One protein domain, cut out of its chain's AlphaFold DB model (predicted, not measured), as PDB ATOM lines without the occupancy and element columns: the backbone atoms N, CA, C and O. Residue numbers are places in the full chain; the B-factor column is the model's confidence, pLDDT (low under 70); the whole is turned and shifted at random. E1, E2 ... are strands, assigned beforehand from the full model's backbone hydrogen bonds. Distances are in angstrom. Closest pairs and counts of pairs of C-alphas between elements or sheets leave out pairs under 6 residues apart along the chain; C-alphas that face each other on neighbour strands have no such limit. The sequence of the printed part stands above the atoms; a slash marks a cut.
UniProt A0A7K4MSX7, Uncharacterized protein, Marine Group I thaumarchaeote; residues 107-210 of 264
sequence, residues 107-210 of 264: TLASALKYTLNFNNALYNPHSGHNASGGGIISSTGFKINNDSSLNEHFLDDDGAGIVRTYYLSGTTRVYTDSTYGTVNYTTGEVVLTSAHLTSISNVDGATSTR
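This is residues 107 to 210 of the 264 residues of an uncharacterized protein of Marine Group I thaumarchaeote (UniProt A0A7K4MSX7). Picture one strongly twisted sheet bent into an open trough, a half barrel whose wall runs through E1, E7, E6, E5 and E4. The end of E7 turns across one end of the trough to pair with E3, while E2, before E3, lies beside E4. The hairpin tip of E5 and E6 reaches away from E7, and the long link from E1 to E2 passes the end opposite E3. The printed part has 104 residues, with seven named strands, E1 to E7 in order along the chain, and no named helix; the class is all strand, though under half of the residues, 51, are in named elements. The sheet is branched and its neighbour pairs are antiparallel; the whole is compact, with a radius of gyration of the C-alphas of 13.5 A and spans of 36 by 28 by 25 A.

Find C-alpha 111 at (16.082, 68.240, 255.936); from there E1, residues 111 to 117, runs 19.8 A. Look next for E2, residues 137 to 139, 7.1 A, and E3, residues 142 to 144, 6.9 A. E4, residues 153 to 157, covers 13.4 A, and E5, residues 162 to 169, covers 21.6 A. Begin E6, residues 172 to 184, at C-alpha 172, (12.764, 93.881, 262.426); it spans 26.2 A and bends by 86 degrees at residue 176. E7, residues 189 to 200, spans 22.1 A, bends by 101 degrees at residue 197 and ends at C-alpha 200, (26.037, 78.714, 254.991).

Start at E1, an edge strand antiparallel to E7 at 133 degrees; N 116 and O 190 are 2.8 A apart, within hydrogen-bond range. On the other side of E7 you find both E6, beside residues 189 to 193, and E3, beside residues 196 to 200. For E3 and E7, antiparallel, N 143 and O 199 are within range at 2.8 A. E4, E5, E6 and E7 form a meander, each strand the antiparallel neighbour of the one before, and its successive pairs are hairpins. Look there for N 154 and O 166 at 2.8 A, N 165 and O 177 at 2.8 A, and N 182 and O 191 at 2.8 A. E2 pairs with no named strand, but the closest C-alphas of E2 and E4, Ser 138 and Asp 156, are 4.8 A apart. E2 and E7 are apart.

The C-alphas of His 126 and Thr 207, the two farthest apart, are 37.5 A from each other. The printed part has no cut; the link from E1 to E2, residues 118 to 136, is long. Mean pLDDT of the printed part is 94.6, with residues 146 to 149 under 70.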
ATOM      1  N   THR A 107      24.345  68.904 256.471       96.38
ATOM      2  CA  THR A 107      24.208  68.398 255.105       96.38
ATOM      3  C   THR A 107      23.285  69.336 254.336       96.38
ATOM      4  O   THR A 107      22.100  69.450 254.650       96.38
ATOM      5  N   LEU A 108      23.838  70.030 253.341       94.75
ATOM      6  CA  LEU A 108      23.075  70.974 252.530       94.75
ATOM      7  C   LEU A 108      22.015  70.259 251.685       94.75
ATOM      8  O   LEU A 108      22.150  69.085 251.338       94.75
ATOM      9  N   ALA A 109      20.952  70.991 251.362       91.56
ATOM     10  CA  ALA A 109      19.815  70.530 250.573       91.56
ATOM     11  C   ALA A 109      19.108  69.275 251.127       91.56
ATOM     12  O   ALA A 109      18.284  68.690 250.428       91.56
ATOM     13  N   SER A 110      19.328  68.921 252.398       93.31
ATOM     14  CA  SER A 110      18.621  67.842 253.100       93.31
ATOM     15  C   SER A 110      18.002  68.342 254.404       93.31
ATOM     16  O   SER A 110      18.627  69.108 255.133       93.31
ATOM     17  N   ALA A 111      16.775  67.915 254.695       94.25
ATOM     18  CA  ALA A 111      16.082  68.240 255.936       94.25
ATOM     19  C   ALA A 111      16.447  67.199 257.004       94.25
ATOM     20  O   ALA A 111      15.954  66.073 256.967       94.25
ATOM     21  N   LEU A 112      17.359  67.552 257.915       96.50
ATOM     22  CA  LEU A 112      17.888  66.630 258.924       96.50
ATOM     23  C   LEU A 112      17.766  67.200 260.338       96.50
ATOM     24  O   LEU A 112      17.732  68.414 260.544       96.50
ATOM     25  N   LYS A 113      17.742  66.292 261.316       97.62
ATOM     26  CA  LYS A 113      17.832  66.630 262.735       97.62
ATOM     27  C   LYS A 113      19.287  66.909 263.114       97.62
ATOM     28  O   LYS A 113      20.163  66.102 262.807       97.62
ATOM     29  N   TYR A 114      19.519  67.981 263.867       98.19
ATOM     30  CA  TYR A 114      20.809  68.265 264.503       98.19
ATOM     31  C   TYR A 114      20.608  68.481 266.000       98.19
ATOM     32  O   TYR A 114      19.655  69.138 266.409       98.19
ATOM     33  N   THR A 115      21.505  67.934 266.817       98.06
ATOM     34  CA  THR A 115      21.464  68.068 268.277       98.06
ATOM     35  C   THR A 115      22.796  68.623 268.754       98.06
ATOM     36  O   THR A 115      23.843  68.044 268.468       98.06
ATOM     37  N   LEU A 116      22.751  69.748 269.464       97.88
ATOM     38  CA  LEU A 116      23.901  70.393 270.081       97.88
ATOM     39  C   LEU A 116      23.743  70.310 271.600       97.88
ATOM     40  O   LEU A 116      22.786  70.844 272.157       97.88
ATOM     41  N   ASN A 117      24.688  69.646 272.265       96.94
ATOM     42  CA  ASN A 117      24.645  69.416 273.708       96.94
ATOM     43  C   ASN A 117      25.685  70.280 274.417       96.94
ATOM     44  O   ASN A 117      26.860  69.914 274.469       96.94
ATOM     45  N   PHE A 118      25.263  71.416 274.974       97.44
ATOM     46  CA  PHE A 118      26.116  72.279 275.800       97.44
ATOM     47  C   PHE A 118      26.484  71.637 277.140       97.44
ATOM     48  O   PHE A 118      27.517  71.991 277.704       97.44
ATOM     49  N   ASN A 119      25.673  70.689 277.629       96.75
ATOM     50  CA  ASN A 119      25.864  69.972 278.900       96.75
ATOM     51  C   ASN A 119      26.027  70.886 280.126       96.75
ATOM     52  O   ASN A 119      26.557  70.480 281.156       96.75
ATOM     53  N   ASN A 120      25.568  72.125 280.001       97.69
ATOM     54  CA  ASN A 120      25.530  73.132 281.042       97.69
ATOM     55  C   ASN A 120      24.134  73.749 280.982       97.69
ATOM     56  O   ASN A 120      23.619  73.993 279.886       97.69
ATOM     57  N   ALA A 121      23.522  73.993 282.141       98.38
ATOM     58  CA  ALA A 121      22.243  74.688 282.189       98.38
ATOM     59  C   ALA A 121      22.375  76.067 281.527       98.38
ATOM     60  O   ALA A 121      23.387  76.756 281.686       98.38
ATOM     61  N   LEU A 122      21.350  76.463 280.786       98.44
ATOM     62  CA  LEU A 122      21.273  77.725 280.062       98.44
ATOM     63  C   LEU A 122      20.408  78.712 280.838       98.44
ATOM     64  O   LEU A 122      19.468  78.321 281.529       98.44
ATOM     65  N   TYR A 123      20.746  79.993 280.746       97.62
ATOM     66  CA  TYR A 123      20.085  81.032 281.520       97.62
ATOM     67  C   TYR A 123      18.641  81.224 281.047       97.62
ATOM     68  O   TYR A 123      18.400  81.708 279.945       97.62
ATOM     69  N   ASN A 124      17.677  80.841 281.882       97.44
ATOM     70  CA  ASN A 124      16.259  81.092 281.647       97.44
ATOM     71  C   ASN A 124      15.507  81.194 282.989       97.44
ATOM     72  O   ASN A 124      14.938  80.205 283.455       97.44
ATOM     73  N   PRO A 125      15.536  82.360 283.666       96.50
ATOM     74  CA  PRO A 125      15.002  82.511 285.025       96.50
ATOM     75  C   PRO A 125      13.477  82.348 285.117       96.50
ATOM     76  O   PRO A 125      12.949  82.099 286.199       96.50
ATOM     77  N   HIS A 126      12.757  82.506 284.005       96.44
ATOM     78  CA  HIS A 126      11.315  82.300 283.905       96.44
ATOM     79  C   HIS A 126      10.931  82.036 282.444       96.44
ATOM     80  O   HIS A 126      11.579  82.542 281.537       96.44
ATOM     81  N   SER A 127       9.833  81.319 282.192       96.75
ATOM     82  CA  SER A 127       9.344  81.116 280.820       96.75
ATOM     83  C   SER A 127       9.124  82.452 280.095       96.75
ATOM     84  O   SER A 127       8.639  83.421 280.687       96.75
ATOM     85  N   GLY A 128       9.480  82.500 278.814       96.31
ATOM     86  CA  GLY A 128       9.427  83.705 277.983       96.31
ATOM     87  C   GLY A 128      10.551  84.711 278.255       96.31
ATOM     88  O   GLY A 128      10.439  85.870 277.846       96.31
ATOM     89  N   HIS A 129      11.619  84.322 278.964       96.94
ATOM     90  CA  HIS A 129      12.739  85.222 279.226       96.94
ATOM     91  C   HIS A 129      13.343  85.766 277.926       96.94
ATOM     92  O   HIS A 129      13.655  85.019 277.005       96.94
ATOM     93  N   ASN A 130      13.493  87.091 277.860       95.25
ATOM     94  CA  ASN A 130      14.002  87.823 276.701       95.25
ATOM     95  C   ASN A 130      13.312  87.491 275.354       95.25
ATOM     96  O   ASN A 130      13.896  87.716 274.297       95.25
ATOM     97  N   ALA A 131      12.064  87.006 275.343       94.62
ATOM     98  CA  ALA A 131      11.379  86.577 274.115       94.62
ATOM     99  C   ALA A 131      11.348  87.660 273.014       94.62
ATOM    100  O   ALA A 131      11.566  87.364 271.836       94.62
ATOM    101  N   SER A 132      11.134  88.928 273.397       92.12
ATOM    102  CA  SER A 132      11.171  90.083 272.483       92.12
ATOM    103  C   SER A 132      12.577  90.368 271.941       92.12
ATOM    104  O   SER A 132      12.723  90.837 270.815       92.12
ATOM    105  N   GLY A 133      13.610  90.073 272.733       92.81
ATOM    106  CA  GLY A 133      15.019  90.207 272.372       92.81
ATOM    107  C   GLY A 133      15.594  88.996 271.635       92.81
ATOM    108  O   GLY A 133      16.705  89.101 271.117       92.81
ATOM    109  N   GLY A 134      14.821  87.921 271.446       94.12
ATOM    110  CA  GLY A 134      15.267  86.682 270.793       94.12
ATOM    111  C   GLY A 134      15.837  85.656 271.775       94.12
ATOM    112  O   GLY A 134      16.717  84.886 271.413       94.12
ATOM    113  N   GLY A 135      15.384  85.683 273.026       96.38
ATOM    114  CA  GLY A 135      15.790  84.717 274.037       96.38
ATOM    115  C   GLY A 135      17.285  84.797 274.351       96.38
ATOM    116  O   GLY A 135      17.853  85.881 274.491       96.38
ATOM    117  N   ILE A 136      17.910  83.640 274.504       97.69
ATOM    118  CA  ILE A 136      19.314  83.458 274.893       97.69
ATOM    119  C   ILE A 136      20.115  82.623 273.886       97.69
ATOM    120  O   ILE A 136      21.333  82.496 274.040       97.69
ATOM    121  N   ILE A 137      19.452  82.063 272.874       98.38
ATOM    122  CA  ILE A 137      20.052  81.360 271.744       98.38
ATOM    123  C   ILE A 137      20.240  82.333 270.582       98.38
ATOM    124  O   ILE A 137      19.374  83.146 270.277       98.38
ATOM    125  N   SER A 138      21.371  82.228 269.892       98.06
ATOM    126  CA  SER A 138      21.568  82.897 268.604       98.06
ATOM    127  C   SER A 138      22.439  82.061 267.674       98.06
ATOM    128  O   SER A 138      23.024  81.062 268.097       98.06
ATOM    129  N   SER A 139      22.551  82.424 266.397       98.50
ATOM    130  CA  SER A 139      23.473  81.743 265.482       98.50
ATOM    131  C   SER A 139      24.182  82.680 264.516       98.50
ATOM    132  O   SER A 139      23.769  83.819 264.308       98.50
ATOM    133  N   THR A 140      25.225  82.168 263.863       98.12
ATOM    134  CA  THR A 140      25.703  82.743 262.598       98.12
ATOM    135  C   THR A 140      24.675  82.538 261.485       98.12
ATOM    136  O   THR A 140      23.787  81.687 261.601       98.12
ATOM    137  N   GLY A 141      24.823  83.296 260.401       96.75
ATOM    138  CA  GLY A 141      23.896  83.272 259.278       96.75
ATOM    139  C   GLY A 141      23.980  82.017 258.406       96.75
ATOM    140  O   GLY A 141      25.035  81.391 258.249       96.75
ATOM    141  N   PHE A 142      22.848  81.650 257.820       96.50
ATOM    142  CA  PHE A 142      22.718  80.598 256.814       96.50
ATOM    143  C   PHE A 142      21.525  80.886 255.901       96.50
ATOM    144  O   PHE A 142      20.763  81.823 256.123       96.50
ATOM    145  N   LYS A 143      21.338  80.081 254.855       94.31
ATOM    146  CA  LYS A 143      20.149  80.138 253.997       94.31
ATOM    147  C   LYS A 143      19.363  78.844 254.096       94.31
ATOM    148  O   LYS A 143      19.944  77.770 254.266       94.31
ATOM    149  N   ILE A 144      18.049  78.956 253.969       91.94
ATOM    150  CA  ILE A 144      17.106  77.836 254.006       91.94
ATOM    151  C   ILE A 144      16.273  77.803 252.728       91.94
ATOM    152  O   ILE A 144      16.201  78.786 251.998       91.94
ATOM    153  N   ASN A 145      15.678  76.648 252.438       79.19
ATOM    154  CA  ASN A 145      14.920  76.432 251.204       79.19
ATOM    155  C   ASN A 145      13.473  76.964 251.253       79.19
ATOM    156  O   ASN A 145      12.842  77.128 250.218       79.19
ATOM    157  N   ASN A 146      12.909  77.161 252.447       67.25
ATOM    158  CA  ASN A 146      11.475  77.436 252.619       67.25
ATOM    159  C   ASN A 146      11.100  78.923 252.488       67.25
ATOM    160  O   ASN A 146       9.927  79.268 252.610       67.25
ATOM    161  N   ASP A 147      12.076  79.788 252.244       65.25
ATOM    162  CA  ASP A 147      11.866  81.203 252.003       65.25
ATOM    163  C   ASP A 147      11.955  81.434 250.488       65.25
ATOM    164  O   ASP A 147      12.950  81.092 249.855       65.25
ATOM    165  N   SER A 148      10.915  82.011 249.879       62.88
ATOM    166  CA  SER A 148      10.933  82.408 248.458       62.88
ATOM    167  C   SER A 148      11.940  83.535 248.155       62.88
ATOM    168  O   SER A 148      12.005  84.027 247.029       62.88
ATOM    169  N   SER A 149      12.703  83.970 249.155       64.81
ATOM    170  CA  SER A 149      13.723  85.001 249.102       64.81
ATOM    171  C   SER A 149      15.148  84.436 249.219       64.81
ATOM    172  O   SER A 149      15.394  83.299 249.612       64.81
ATOM    173  N   LEU A 150      16.129  85.284 248.901       78.12
ATOM    174  CA  LEU A 150      17.557  84.995 249.064       78.12
ATOM    175  C   LEU A 150      18.099  85.423 250.438       78.12
ATOM    176  O   LEU A 150      19.323  85.557 250.575       78.12
ATOM    177  N   ASN A 151      17.221  85.669 251.415       92.00
ATOM    178  CA  ASN A 151      17.581  86.239 252.706       92.00
ATOM    179  C   ASN A 151      18.506  85.326 253.512       92.00
ATOM    180  O   ASN A 151      18.425  84.093 253.494       92.00
ATOM    181  N   GLU A 152      19.390  85.973 254.256       95.06
ATOM    182  CA  GLU A 152      20.158  85.339 255.310       95.06
ATOM    183  C   GLU A 152      19.286  85.170 256.555       95.06
ATOM    184  O   GLU A 152      18.615  86.103 256.996       95.06
ATOM    185  N   HIS A 153      19.311  83.963 257.102       96.69
ATOM    186  CA  HIS A 153      18.548  83.551 258.262       96.69
ATOM    187  C   HIS A 153      19.457  83.284 259.456       96.69
ATOM    188  O   HIS A 153      20.620  82.904 259.308       96.69
ATOM    189  N   PHE A 154      18.878  83.428 260.640       97.88
ATOM    190  CA  PHE A 154      19.508  83.233 261.934       97.88
ATOM    191  C   PHE A 154      18.561  82.461 262.849       97.88
ATOM    192  O   PHE A 154      17.343  82.461 262.647       97.88
ATOM    193  N   LEU A 155      19.126  81.823 263.868       98.38
ATOM    194  CA  LEU A 155      18.368  81.210 264.950       98.38
ATOM    195  C   LEU A 155      18.189  82.199 266.098       98.38
ATOM    196  O   LEU A 155      19.098  82.973 266.396       98.38
ATOM    197  N   ASP A 156      17.040  82.122 266.757       98.31
ATOM    198  CA  ASP A 156      16.830  82.609 268.119       98.31
ATOM    199  C   ASP A 156      15.937  81.628 268.898       98.31
ATOM    200  O   ASP A 156      15.535  80.594 268.356       98.31
ATOM    201  N   ASP A 157      15.625  81.922 270.159       98.44
ATOM    202  CA  ASP A 157      14.574  81.212 270.892       98.44
ATOM    203  C   ASP A 157      13.512  82.160 271.455       98.44
ATOM    204  O   ASP A 157      13.687  83.379 271.517       98.44
ATOM    205  N   ASP A 158      12.371  81.595 271.836       97.81
ATOM    206  CA  ASP A 158      11.229  82.324 272.391       97.81
ATOM    207  C   ASP A 158      11.255  82.465 273.925       97.81
ATOM    208  O   ASP A 158      10.306  82.990 274.510       97.81
ATOM    209  N   GLY A 159      12.311  81.991 274.595       97.75
ATOM    210  CA  GLY A 159      12.406  81.925 276.055       97.75
ATOM    211  C   GLY A 159      11.499  80.864 276.698       97.75
ATOM    212  O   GLY A 159      11.478  80.732 277.925       97.75
ATOM    213  N   ALA A 160      10.721  80.121 275.908       98.06
ATOM    214  CA  ALA A 160       9.742  79.124 276.344       98.06
ATOM    215  C   ALA A 160      10.026  77.719 275.777       98.06
ATOM    216  O   ALA A 160       9.187  76.824 275.876       98.06
ATOM    217  N   GLY A 161      11.236  77.495 275.258       98.06
ATOM    218  CA  GLY A 161      11.727  76.181 274.844       98.06
ATOM    219  C   GLY A 161      11.682  75.934 273.343       98.06
ATOM    220  O   GLY A 161      12.035  74.832 272.918       98.06
ATOM    221  N   ILE A 162      11.288  76.921 272.535       98.56
ATOM    222  CA  ILE A 162      11.207  76.792 271.081       98.56
ATOM    223  C   ILE A 162      12.312  77.603 270.414       98.56
ATOM    224  O   ILE A 162      12.457  78.802 270.642       98.56
ATOM    225  N   VAL A 163      13.070  76.938 269.542       98.62
ATOM    226  CA  VAL A 163      14.041  77.583 268.653       98.62
ATOM    227  C   VAL A 163      13.339  77.951 267.356       98.62
ATOM    228  O   VAL A 163      12.626  77.136 266.763       98.62
ATOM    229  N   ARG A 164      13.563  79.178 266.901       97.94
ATOM    230  CA  ARG A 164      12.926  79.766 265.726       97.94
ATOM    231  C   ARG A 164      13.986  80.176 264.720       97.94
ATOM    232  O   ARG A 164      15.131  80.442 265.079       97.94
ATOM    233  N   THR A 165      13.576  80.271 263.465       96.88
ATOM    234  CA  THR A 165      14.411  80.789 262.385       96.88
ATOM    235  C   THR A 165      13.799  82.063 261.834       96.88
ATOM    236  O   THR A 165      12.611  82.103 261.502       96.88
ATOM    237  N   TYR A 166      14.614  83.105 261.725       96.31
ATOM    238  CA  TYR A 166      14.188  84.422 261.269       96.31
ATOM    239  C   TYR A 166      15.212  85.041 260.324       96.31
ATOM    240  O   TYR A 166      16.384  84.679 260.347       96.31
ATOM    241  N   TYR A 167      14.781  86.017 259.536       95.88
ATOM    242  CA  TYR A 167      15.665  86.949 258.839       95.88
ATOM    243  C   TYR A 167      15.370  88.384 259.284       95.88
ATOM    244  O   TYR A 167      14.354  88.662 259.932       95.88
ATOM    245  N   LEU A 168      16.266  89.312 258.958       94.56
ATOM    246  CA  LEU A 168      16.087  90.729 259.263       94.56
ATOM    247  C   LEU A 168      15.524  91.481 258.058       94.56
ATOM    248  O   LEU A 168      16.110  91.481 256.978       94.56
ATOM    249  N   SER A 169      14.406  92.174 258.266       93.62
ATOM    250  CA  SER A 169      13.913  93.221 257.369       93.62
ATOM    251  C   SER A 169      14.187  94.575 258.027       93.62
ATOM    252  O   SER A 169      13.504  94.982 258.972       93.62
ATOM    253  N   GLY A 170      15.271  95.236 257.608       92.06
ATOM    254  CA  GLY A 170      15.844  96.351 258.364       92.06
ATOM    255  C   GLY A 170      16.328  95.874 259.737       92.06
ATOM    256  O   GLY A 170      17.207  95.023 259.821       92.06
ATOM    257  N   THR A 171      15.738  96.394 260.815       90.62
ATOM    258  CA  THR A 171      16.002  95.959 262.202       90.62
ATOM    259  C   THR A 171      14.933  95.010 262.754       90.62
ATOM    260  O   THR A 171      15.040  94.561 263.894       90.62
ATOM    261  N   THR A 172      13.891  94.707 261.975       93.81
ATOM    262  CA  THR A 172      12.764  93.881 262.426       93.81
ATOM    263  C   THR A 172      13.017  92.416 262.097       93.81
ATOM    264  O   THR A 172      13.338  92.082 260.956       93.81
ATOM    265  N   ARG A 173      12.838  91.530 263.085       95.44
ATOM    266  CA  ARG A 173      12.866  90.078 262.869       95.44
ATOM    267  C   ARG A 173      11.585  89.623 262.180       95.44
ATOM    268  O   ARG A 173      10.491  89.871 262.686       95.44
ATOM    269  N   VAL A 174      11.726  88.927 261.058       94.69
ATOM    270  CA  VAL A 174      10.629  88.238 260.377       94.69
ATOM    271  C   VAL A 174      10.871  86.742 260.496       94.69
ATOM    272  O   VAL A 174      11.876  86.229 260.008       94.69
ATOM    273  N   TYR A 175       9.966  86.050 261.186       95.00
ATOM    274  CA  TYR A 175      10.088  84.621 261.462       95.00
ATOM    275  C   TYR A 175       9.597  83.796 260.276       95.00
ATOM    276  O   TYR A 175       8.422  83.858 259.919       95.00
ATOM    277  N   THR A 176      10.496  83.001 259.702       94.56
ATOM    278  CA  THR A 176      10.178  82.057 258.623       94.56
ATOM    279  C   THR A 176       9.638  80.747 259.189       94.56
ATOM    280  O   THR A 176       8.726  80.151 258.622       94.56
ATOM    281  N   ASP A 177      10.170  80.307 260.333       94.25
ATOM    282  CA  ASP A 177       9.676  79.142 261.067       94.25
ATOM    283  C   ASP A 177       9.744  79.415 262.571       94.25
ATOM    284  O   ASP A 177      10.814  79.666 263.128       94.25
ATOM    285  N   SER A 178       8.587  79.372 263.229       95.94
ATOM    286  CA  SER A 178       8.455  79.599 264.671       95.94
ATOM    287  C   SER A 178       8.573  78.318 265.501       95.94
ATOM    288  O   SER A 178       8.444  78.382 266.714       95.94
ATOM    289  N   THR A 179       8.826  77.174 264.863       96.69
ATOM    290  CA  THR A 179       8.916  75.831 265.462       96.69
ATOM    291  C   THR A 179      10.104  75.034 264.913       96.69
ATOM    292  O   THR A 179      10.080  73.805 264.852       96.69
ATOM    293  N   TYR A 180      11.166  75.733 264.504       97.12
ATOM    294  CA  TYR A 180      12.321  75.149 263.816       97.12
ATOM    295  C   TYR A 180      13.087  74.127 264.673       97.12
ATOM    296  O   TYR A 180      13.741  73.204 264.167       97.12
ATOM    297  N   GLY A 181      13.004  74.278 265.991       98.25
ATOM    298  CA  GLY A 181      13.660  73.410 266.947       98.25
ATOM    299  C   GLY A 181      13.172  73.608 268.373       98.25
ATOM    300  O   GLY A 181      12.178  74.285 268.631       98.25
ATOM    301  N   THR A 182      13.902  73.021 269.313       98.69
ATOM    302  CA  THR A 182      13.641  73.126 270.749       98.69
ATOM    303  C   THR A 182      14.932  73.381 271.514       98.69
ATOM    304  O   THR A 182      16.020  73.030 271.050       98.69
ATOM    305  N   VAL A 183      14.807  73.981 272.693       98.75
ATOM    306  CA  VAL A 183      15.899  74.150 273.652       98.75
ATOM    307  C   VAL A 183      15.444  73.676 275.027       98.75
ATOM    308  O   VAL A 183      14.410  74.090 275.547       98.75
ATOM    309  N   ASN A 184      16.235  72.799 275.637       98.56
ATOM    310  CA  ASN A 184      16.085  72.410 277.028       98.56
ATOM    311  C   ASN A 184      17.076  73.211 277.874       98.56
ATOM    312  O   ASN A 184      18.263  72.892 277.936       98.56
ATOM    313  N   TYR A 185      16.583  74.244 278.558       98.44
ATOM    314  CA  TYR A 185      17.425  75.127 279.369       98.44
ATOM    315  C   TYR A 185      18.055  74.429 280.583       98.44
ATOM    316  O   TYR A 185      19.072  74.887 281.084       98.44
ATOM    317  N   THR A 186      17.493  73.314 281.061       98.19
ATOM    318  CA  THR A 186      18.061  72.588 282.210       98.19
ATOM    319  C   THR A 186      19.262  71.741 281.796       98.19
ATOM    320  O   THR A 186      20.275  71.734 282.491       98.19
ATOM    321  N   THR A 187      19.171  71.033 280.669       97.81
ATOM    322  CA  THR A 187      20.255  70.154 280.188       97.81
ATOM    323  C   THR A 187      21.254  70.872 279.279       97.81
ATOM    324  O   THR A 187      22.374  70.396 279.096       97.81
ATOM    325  N   GLY A 188      20.853  72.002 278.693       97.94
ATOM    326  CA  GLY A 188      21.599  72.673 277.635       97.94
ATOM    327  C   GLY A 188      21.570  71.923 276.306       97.94
ATOM    328  O   GLY A 188      22.522  72.014 275.535       97.94
ATOM    329  N   GLU A 189      20.513  71.157 276.040       98.50
ATOM    330  CA  GLU A 189      20.297  70.525 274.737       98.50
ATOM    331  C   GLU A 189      19.550  71.486 273.804       98.50
ATOM    332  O   GLU A 189      18.476  71.982 274.142       98.50
ATOM    333  N   VAL A 190      20.103  71.721 272.615       98.75
ATOM    334  CA  VAL A 190      19.440  72.426 271.514       98.75
ATOM    335  C   VAL A 190      19.232  71.447 270.367       98.75
ATOM    336  O   VAL A 190      20.186  70.853 269.862       98.75
ATOM    337  N   VAL A 191      17.987  71.283 269.930       98.69
ATOM    338  CA  VAL A 191      17.616  70.394 268.826       98.69
ATOM    339  C   VAL A 191      17.031  71.212 267.693       98.69
ATOM    340  O   VAL A 191      16.020  71.875 267.875       98.69
ATOM    341  N   LEU A 192      17.608  71.099 266.502       98.00
ATOM    342  CA  LEU A 192      16.975  71.534 265.262       98.00
ATOM    343  C   LEU A 192      16.240  70.327 264.680       98.00
ATOM    344  O   LEU A 192      16.872  69.310 264.390       98.00
ATOM    345  N   THR A 193      14.914  70.401 264.562       95.12
ATOM    346  CA  THR A 193      14.082  69.208 264.323       95.12
ATOM    347  C   THR A 193      14.174  68.711 262.883       95.12
ATOM    348  O   THR A 193      14.254  67.507 262.649       95.12
ATOM    349  N   SER A 194      14.180  69.636 261.921       93.31
ATOM    350  CA  SER A 194      14.207  69.334 260.486       93.31
ATOM    351  C   SER A 194      14.875  70.474 259.707       93.31
ATOM    352  O   SER A 194      14.261  71.125 258.859       93.31
ATOM    353  N   ALA A 195      16.140  70.754 260.015       93.69
ATOM    354  CA  ALA A 195      16.849  71.890 259.446       93.69
ATOM    355  C   ALA A 195      17.273  71.623 257.993       93.69
ATOM    356  O   ALA A 195      18.129  70.775 257.731       93.69
ATOM    357  N   HIS A 196      16.675  72.360 257.050       93.69
ATOM    358  CA  HIS A 196      16.958  72.276 255.612       93.69
ATOM    359  C   HIS A 196      17.754  73.491 255.128       93.69
ATOM    360  O   HIS A 196      17.189  74.471 254.634       93.69
ATOM    361  N   LEU A 197      19.076  73.434 255.296       94.38
ATOM    362  CA  LEU A 197      19.983  74.514 254.895       94.38
ATOM    363  C   LEU A 197      20.380  74.360 253.421       94.38
ATOM    364  O   LEU A 197      20.728  73.267 252.980       94.38
ATOM    365  N   THR A 198      20.359  75.452 252.660       94.25
ATOM    366  CA  THR A 198      20.776  75.491 251.244       94.25
ATOM    367  C   THR A 198      22.202  76.004 251.084       94.25
ATOM    368  O   THR A 198      22.940  75.517 250.232       94.25
ATOM    369  N   SER A 199      22.619  76.934 251.939       94.69
ATOM    370  CA  SER A 199      24.001  77.395 252.043       94.69
ATOM    371  C   SER A 199      24.289  77.922 253.443       94.69
ATOM    372  O   SER A 199      23.378  78.215 254.215       94.69
ATOM    373  N   ILE A 200      25.568  78.091 253.753       96.31
ATOM    374  CA  ILE A 200      26.037  78.714 254.991       96.31
ATOM    375  C   ILE A 200      26.604  80.075 254.608       96.31
ATOM    376  O   ILE A 200      27.281  80.190 253.583       96.31
ATOM    377  N   SER A 201      26.276  81.106 255.379       96.06
ATOM    378  CA  SER A 201      26.804  82.440 255.128       96.06
ATOM    379  C   SER A 201      28.263  82.553 255.554       96.06
ATOM    380  O   SER A 201      28.825  81.655 256.187       96.06
ATOM    381  N   ASN A 202      28.885  83.682 255.224       95.56
ATOM    382  CA  ASN A 202      30.214  83.970 255.735       95.56
ATOM    383  C   ASN A 202      30.181  84.060 257.265       95.56
ATOM    384  O   ASN A 202      29.304  84.694 257.848       95.56
ATOM    385  N   VAL A 203      31.170  83.444 257.902       94.75
ATOM    386  CA  VAL A 203      31.412  83.529 259.341       94.75
ATOM    387  C   VAL A 203      32.747  84.242 259.513       94.75
ATOM    388  O   VAL A 203      33.715  83.901 258.838       94.75
ATOM    389  N   ASP A 204      32.778  85.279 260.347       92.25
ATOM    390  CA  ASP A 204      33.952  86.137 260.584       92.25
ATOM    391  C   ASP A 204      34.564  86.721 259.295       92.25
ATOM    392  O   ASP A 204      35.777  86.840 259.145       92.25
ATOM    393  N   GLY A 205      33.714  87.063 258.321       91.69
ATOM    394  CA  GLY A 205      34.142  87.640 257.043       91.69
ATOM    395  C   GLY A 205      34.711  86.637 256.032       91.69
ATOM    396  O   GLY A 205      35.119  87.052 254.948       91.69
ATOM    397  N   ALA A 206      34.694  85.335 256.332       94.56
ATOM    398  CA  ALA A 206      35.191  84.281 255.451       94.56
ATOM    399  C   ALA A 206      34.127  83.215 255.149       94.56
ATOM    400  O   ALA A 206      33.198  82.992 255.925       94.56
ATOM    401  N   THR A 207      34.272  82.527 254.014       95.88
ATOM    402  CA  THR A 207      33.410  81.394 253.647       95.88
ATOM    403  C   THR A 207      33.478  80.300 254.713       95.88
ATOM    404  O   THR A 207      34.569  79.892 255.112       95.88
ATOM    405  N   SER A 208      32.322  79.777 255.131       96.06
ATOM    406  CA  SER A 208      32.220  78.739 256.163       96.06
ATOM    407  C   SER A 208      31.466  77.503 255.675       96.06
ATOM    408  O   SER A 208      30.576  77.575 254.832       96.06
ATOM    409  N   THR A 209      31.807  76.350 256.252       96.62
ATOM    410  CA  THR A 209      31.063  75.085 256.117       96.62
ATOM    411  C   THR A 209      30.324  74.700 257.400       96.62
ATOM    412  O   THR A 209      29.728  73.626 257.479       96.62
ATOM    413  N   ARG A 210      30.357  75.563 258.423       97.06
ATOM    414  CA  ARG A 210      29.800  75.310 259.756       97.06
ATOM    415  C   ARG A 210      28.982  76.507 260.225       97.06
ATOM    416  O   ARG A 210      29.334  77.650 259.945       97.06
TER     417      ARG A 210